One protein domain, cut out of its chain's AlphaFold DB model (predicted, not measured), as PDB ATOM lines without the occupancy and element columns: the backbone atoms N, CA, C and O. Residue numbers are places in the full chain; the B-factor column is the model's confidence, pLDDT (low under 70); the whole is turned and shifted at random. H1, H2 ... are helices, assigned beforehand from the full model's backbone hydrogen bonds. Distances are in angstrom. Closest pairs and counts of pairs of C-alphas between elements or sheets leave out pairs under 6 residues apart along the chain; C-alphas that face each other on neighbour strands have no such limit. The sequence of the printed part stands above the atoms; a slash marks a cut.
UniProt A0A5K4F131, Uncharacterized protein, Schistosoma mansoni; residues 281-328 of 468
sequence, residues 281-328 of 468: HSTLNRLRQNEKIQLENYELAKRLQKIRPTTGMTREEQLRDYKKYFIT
ATOM      1  N   HIS A 281      70.908 -27.467  14.173       91.42
ATOM      2  CA  HIS A 281      70.475 -26.065  14.228       91.42
ATOM      3  C   HIS A 281      68.950 -25.895  14.159       91.42
ATOM      4  O   HIS A 281      68.409 -24.986  14.783       91.42
ATOM      5  N   SER A 282      68.243 -26.781  13.453       87.94
ATOM      6  CA  SER A 282      66.775 -26.807  13.404       87.94
ATOM      7  C   SER A 282      66.150 -27.053  14.780       87.94
ATOM      8  O   SER A 282      65.212 -26.353  15.161       87.94
ATOM      9  N   THR A 283      66.695 -27.990  15.558       90.96
ATOM     10  CA  THR A 283      66.257 -28.268  16.927       90.96
ATOM     11  C   THR A 283      66.557 -27.088  17.843       90.96
ATOM     12  O   THR A 283      65.674 -26.664  18.582       90.96
ATOM     13  N   LEU A 284      67.752 -26.494  17.745       90.43
ATOM     14  CA  LEU A 284      68.100 -25.289  18.512       90.43
ATOM     15  C   LEU A 284      67.181 -24.104  18.175       90.43
ATOM     16  O   LEU A 284      66.704 -23.417  19.073       90.43
ATOM     17  N   ASN A 285      66.876 -23.890  16.892       92.24
ATOM     18  CA  ASN A 285      65.936 -22.859  16.443       92.24
ATOM     19  C   ASN A 285      64.527 -23.101  16.986       92.24
ATOM     20  O   ASN A 285      63.896 -22.167  17.476       92.24
ATOM     21  N   ARG A 286      64.054 -24.351  16.951       92.51
ATOM     22  CA  ARG A 286      62.753 -24.730  17.512       92.51
ATOM     23  C   ARG A 286      62.698 -24.492  19.021       92.51
ATOM     24  O   ARG A 286      61.689 -24.002  19.513       92.51
ATOM     25  N   LEU A 287      63.778 -24.795  19.744       92.98
ATOM     26  CA  LEU A 287      63.880 -24.533  21.182       92.98
ATOM     27  C   LEU A 287      63.845 -23.030  21.489       92.98
ATOM     28  O   LEU A 287      63.021 -22.614  22.297       92.98
ATOM     29  N   ARG A 288      64.630 -22.207  20.780       95.42
ATOM     30  CA  ARG A 288      64.587 -20.737  20.922       95.42
ATOM     31  C   ARG A 288      63.218 -20.146  20.590       95.42
ATOM     32  O   ARG A 288      62.758 -19.220  21.248       95.42
ATOM     33  N   GLN A 289      62.548 -20.674  19.565       95.04
ATOM     34  CA  GLN A 289      61.195 -20.247  19.216       95.04
ATOM     35  C   GLN A 289      60.194 -20.609  20.320       95.04
ATOM     36  O   GLN A 289      59.362 -19.776  20.674       95.04
ATOM     37  N   ASN A 290      60.290 -21.814  20.884       95.17
ATOM     38  CA  ASN A 290      59.452 -22.225  22.011       95.17
ATOM     39  C   ASN A 290      59.686 -21.336  23.240       95.17
ATOM     40  O   ASN A 290      58.722 -20.933  23.882       95.17
ATOM     41  N   GLU A 291      60.938 -20.989  23.534       93.65
ATOM     42  CA  GLU A 291      61.294 -20.064  24.615       93.65
ATOM     43  C   GLU A 291      60.695 -18.667  24.384       93.65
ATOM     44  O   GLU A 291      60.049 -18.115  25.274       93.65
ATOM     45  N   LYS A 292      60.799 -18.129  23.161       95.88
ATOM     46  CA  LYS A 292      60.167 -16.851  22.797       95.88
ATOM     47  C   LYS A 292      58.651 -16.872  23.021       95.88
ATOM     48  O   LYS A 292      58.112 -15.929  23.593       95.88
ATOM     49  N   ILE A 293      57.976 -17.950  22.608       90.10
ATOM     50  CA  ILE A 293      56.528 -18.128  22.809       90.10
ATOM     51  C   ILE A 293      56.186 -18.180  24.307       90.10
ATOM     52  O   ILE A 293      55.187 -17.607  24.732       90.10
ATOM     53  N   GLN A 294      57.008 -18.840  25.127       92.46
ATOM     54  CA  GLN A 294      56.785 -18.907  26.575       92.46
ATOM     55  C   GLN A 294      56.910 -17.535  27.245       92.46
ATOM     56  O   GLN A 294      56.067 -17.190  28.073       92.46
ATOM     57  N   LEU A 295      57.912 -16.740  26.861       93.40
ATOM     58  CA  LEU A 295      58.088 -15.377  27.368       93.40
ATOM     59  C   LEU A 295      56.922 -14.463  26.967       93.40
ATOM     60  O   LEU A 295      56.406 -13.728  27.809       93.40
ATOM     61  N   GLU A 296      56.465 -14.550  25.717       92.19
ATOM     62  CA  GLU A 296      55.301 -13.798  25.233       92.19
ATOM     63  C   GLU A 296      54.017 -14.192  25.984       92.19
ATOM     64  O   GLU A 296      53.270 -13.323  26.435       92.19
ATOM     65  N   ASN A 297      53.790 -15.492  26.201       89.34
ATOM     66  CA  ASN A 297      52.649 -15.985  26.977       89.34
ATOM     67  C   ASN A 297      52.696 -15.516  28.437       89.34
ATOM     68  O   ASN A 297      51.663 -15.154  29.001       89.34
ATOM     69  N   TYR A 298      53.885 -15.504  29.044       91.35
ATOM     70  CA  TYR A 298      54.081 -14.995  30.400       91.35
ATOM     71  C   TYR A 298      53.774 -13.494  30.487       91.35
ATOM     72  O   TYR A 298      53.056 -13.053  31.388       91.35
ATOM     73  N   GLU A 299      54.250 -12.705  29.523       89.51
ATOM     74  CA  GLU A 299      53.949 -11.277  29.461       89.51
ATOM     75  C   GLU A 299      52.452 -11.020  29.237       89.51
ATOM     76  O   GLU A 299      51.866 -10.161  29.902       89.51
ATOM     77  N   LEU A 300      51.807 -11.791  28.357       88.71
ATOM     78  CA  LEU A 300      50.366 -11.715  28.132       88.71
ATOM     79  C   LEU A 300      49.589 -12.040  29.412       88.71
ATOM     80  O   LEU A 300      48.699 -11.278  29.777       88.71
ATOM     81  N   ALA A 301      49.946 -13.108  30.130       84.00
ATOM     82  CA  ALA A 301      49.324 -13.453  31.407       84.00
ATOM     83  C   ALA A 301      49.474 -12.320  32.437       84.00
ATOM     84  O   ALA A 301      48.492 -11.939  33.074       84.00
ATOM     85  N   LYS A 302      50.664 -11.711  32.534       84.61
ATOM     86  CA  LYS A 302      50.919 -10.552  33.406       84.61
ATOM     87  C   LYS A 302      50.086  -9.329  33.012       84.61
ATOM     88  O   LYS A 302      49.595  -8.610  33.879       84.61
ATOM     89  N   ARG A 303      49.906  -9.078  31.712       86.70
ATOM     90  CA  ARG A 303      49.016  -8.014  31.219       86.70
ATOM     91  C   ARG A 303      47.560  -8.318  31.568       86.70
ATOM     92  O   ARG A 303      46.890  -7.441  32.094       86.70
ATOM     93  N   LEU A 304      47.101  -9.552  31.350       82.08
ATOM     94  CA  LEU A 304      45.742  -9.995  31.677       82.08
ATOM     95  C   LEU A 304      45.443  -9.928  33.182       82.08
ATOM     96  O   LEU A 304      44.312  -9.633  33.545       82.08
ATOM     97  N   GLN A 305      46.434 -10.150  34.051       80.69
ATOM     98  CA  GLN A 305      46.289  -9.961  35.502       80.69
ATOM     99  C   GLN A 305      46.029  -8.499  35.889       80.69
ATOM    100  O   GLN A 305      45.325  -8.243  36.857       80.69
ATOM    101  N   LYS A 306      46.573  -7.537  35.131       79.83
ATOM    102  CA  LYS A 306      46.369  -6.097  35.366       79.83
ATOM    103  C   LYS A 306      45.072  -5.557  34.769       79.83
ATOM    104  O   LYS A 306      44.695  -4.426  35.064       79.83
ATOM    105  N   ILE A 307      44.407  -6.321  33.902       74.00
ATOM    106  CA  ILE A 307      43.097  -5.928  33.391       74.00
ATOM    107  C   ILE A 307      42.117  -6.048  34.554       74.00
ATOM    108  O   ILE A 307      41.869  -7.144  35.053       74.00
ATOM    109  N   ARG A 308      41.586  -4.903  34.991       71.63
ATOM    110  CA  ARG A 308      40.572  -4.836  36.044       71.63
ATOM    111  C   ARG A 308      39.420  -5.791  35.692       71.63
ATOM    112  O   ARG A 308      38.994  -5.799  34.531       71.63
ATOM    113  N   PRO A 309      38.891  -6.564  36.657       70.53
ATOM    114  CA  PRO A 309      37.649  -7.285  36.436       70.53
ATOM    115  C   PRO A 309      36.570  -6.311  35.946       70.53
ATOM    116  O   PRO A 309      36.495  -5.161  36.385       70.53
ATOM    117  N   THR A 310      35.772  -6.756  34.981       73.94
ATOM    118  CA  THR A 310      34.643  -6.010  34.431       73.94
ATOM    119  C   THR A 310      33.762  -5.619  35.606       73.94
ATOM    120  O   THR A 310      33.384  -6.484  36.388       73.94
ATOM    121  N   THR A 311      33.482  -4.325  35.774       70.45
ATOM    122  CA  THR A 311      32.673  -3.824  36.891       70.45
ATOM    123  C   THR A 311      31.372  -4.625  36.991       70.45
ATOM    124  O   THR A 311      30.592  -4.634  36.043       70.45
ATOM    125  N   GLY A 312      31.166  -5.312  38.119       78.54
ATOM    126  CA  GLY A 312      30.005  -6.179  38.360       78.54
ATOM    127  C   GLY A 312      30.224  -7.678  38.118       78.54
ATOM    128  O   GLY A 312      29.305  -8.442  38.374       78.54
ATOM    129  N   MET A 313      31.410  -8.106  37.671       76.72
ATOM    130  CA  MET A 313      31.733  -9.512  37.404       76.72
ATOM    131  C   MET A 313      33.003  -9.924  38.153       76.72
ATOM    132  O   MET A 313      34.023  -9.233  38.065       76.72
ATOM    133  N   THR A 314      32.972 -11.041  38.885       81.74
ATOM    134  CA  THR A 314      34.174 -11.511  39.598       81.74
ATOM    135  C   THR A 314      35.199 -12.097  38.622       81.74
ATOM    136  O   THR A 314      34.881 -12.453  37.480       81.74
ATOM    137  N   ARG A 315      36.464 -12.207  39.045       75.91
ATOM    138  CA  ARG A 315      37.539 -12.764  38.209       75.91
ATOM    139  C   ARG A 315      37.237 -14.206  37.788       75.91
ATOM    140  O   ARG A 315      37.517 -14.592  36.652       75.91
ATOM    141  N   GLU A 316      36.638 -14.978  38.684       81.88
ATOM    142  CA  GLU A 316      36.220 -16.364  38.476       81.88
ATOM    143  C   GLU A 316      35.116 -16.433  37.425       81.88
ATOM    144  O   GLU A 316      35.150 -17.288  36.540       81.88
ATOM    145  N   GLU A 317      34.160 -15.508  37.482       83.21
ATOM    146  CA  GLU A 317      33.073 -15.409  36.516       83.21
ATOM    147  C   GLU A 317      33.591 -15.048  35.121       83.21
ATOM    148  O   GLU A 317      33.282 -15.747  34.156       83.21
ATOM    149  N   GLN A 318      34.506 -14.080  35.018       80.36
ATOM    150  CA  GLN A 318      35.202 -13.783  33.762       80.36
ATOM    151  C   GLN A 318      35.969 -14.981  33.202       80.36
ATOM    152  O   GLN A 318      35.971 -15.199  31.989       80.36
ATOM    153  N   LEU A 319      36.639 -15.760  34.056       81.47
ATOM    154  CA  LEU A 319      37.349 -16.965  33.628       81.47
ATOM    155  C   LEU A 319      36.385 -18.066  33.172       81.47
ATOM    156  O   LEU A 319      36.689 -18.753  32.195       81.47
ATOM    157  N   ARG A 320      35.232 -18.234  33.832       83.82
ATOM    158  CA  ARG A 320      34.175 -19.165  33.398       83.82
ATOM    159  C   ARG A 320      33.606 -18.766  32.041       83.82
ATOM    160  O   ARG A 320      33.513 -19.617  31.155       83.82
ATOM    161  N   ASP A 321      33.315 -17.487  31.849       79.74
ATOM    162  CA  ASP A 321      32.825 -16.966  30.575       79.74
ATOM    163  C   ASP A 321      33.870 -17.109  29.471       79.74
ATOM    164  O   ASP A 321      33.574 -17.641  28.403       79.74
ATOM    165  N   TYR A 322      35.126 -16.743  29.736       76.39
ATOM    166  CA  TYR A 322      36.215 -16.931  28.779       76.39
ATOM    167  C   TYR A 322      36.370 -18.408  28.386       76.39
ATOM    168  O   TYR A 322      36.471 -18.733  27.201       76.39
ATOM    169  N   LYS A 323      36.303 -19.331  29.354       80.13
ATOM    170  CA  LYS A 323      36.298 -20.774  29.075       80.13
ATOM    171  C   LYS A 323      35.120 -21.182  28.193       80.13
ATOM    172  O   LYS A 323      35.328 -21.968  27.278       80.13
ATOM    173  N   LYS A 324      33.925 -20.624  28.389       79.64
ATOM    174  CA  LYS A 324      32.752 -20.895  27.540       79.64
ATOM    175  C   LYS A 324      32.955 -20.462  26.081       79.64
ATOM    176  O   LYS A 324      32.433 -21.120  25.185       79.64
ATOM    177  N   TYR A 325      33.717 -19.394  25.830       70.11
ATOM    178  CA  TYR A 325      34.012 -18.919  24.471       70.11
ATOM    179  C   TYR A 325      35.146 -19.690  23.775       70.11
ATOM    180  O   TYR A 325      35.109 -19.840  22.554       70.11
ATOM    181  N   PHE A 326      36.148 -20.181  24.517       66.82
ATOM    182  CA  PHE A 326      37.324 -20.858  23.941       66.82
ATOM    183  C   PHE A 326      37.257 -22.389  23.990       66.82
ATOM    184  O   PHE A 326      37.840 -23.056  23.131       66.82
ATOM    185  N   ILE A 327      36.512 -22.967  24.934       65.10
ATOM    186  CA  ILE A 327      36.151 -24.384  24.901       65.10
ATOM    187  C   ILE A 327      35.030 -24.500  23.878       65.10
ATOM    188  O   ILE A 327      33.851 -24.325  24.176       65.10
ATOM    189  N   THR A 328      35.418 -24.771  22.634       59.23
ATOM    190  CA  THR A 328      34.464 -25.189  21.608       59.23
ATOM    191  C   THR A 328      33.616 -26.315  22.214       59.23
ATOM    192  O   THR A 328      34.209 -27.279  22.709       59.23
TER     193      THR A 328
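AT A GLANCE: This is residues 281 to 328 of the 468 residues of an uncharacterized protein of Schistosoma mansoni (UniProt A0A5K4F131). A long, straight helix, H1, runs into a loop that turns the backbone round, and a shorter helix, H2, leads away again, making an open V whose two helices do not pack on each other. The printed part has 48 residues with two named helices, H1 then H2, and no named strand; the class is all helix. The whole is extended, with a radius of gyration of the C-alphas of 15.7 A, and flat, spanning 51 by 26 by 10 A.

IN THESE COORDINATES: H1, residues 281 to 306, is 37.8 A long and begins at C-alpha 281 (70.475, -26.065, 14.228). H2, residues 315 to 326, is 16.4 A long and ends at C-alpha 326 (37.324, -20.858, 23.941).

HOW THE PARTS SIT: H1 and H2 are apart, with no C-alpha of the one within 8 A of the other. A short link of 8 residues joins them. Residues 281 to 304 of H1 stand free, as do residues 319 to 328, of which 319 to 326 belong to H2. In H1 and H2 every O i to N i+4 pair is within hydrogen-bond range.

THE WHOLE: The two C-alphas farthest apart, those of His 281 and Gly 312, are 51.1 A apart. The printed part has no cut. Mean pLDDT of the printed part is 83.3; residues 326 to 328 are under 70.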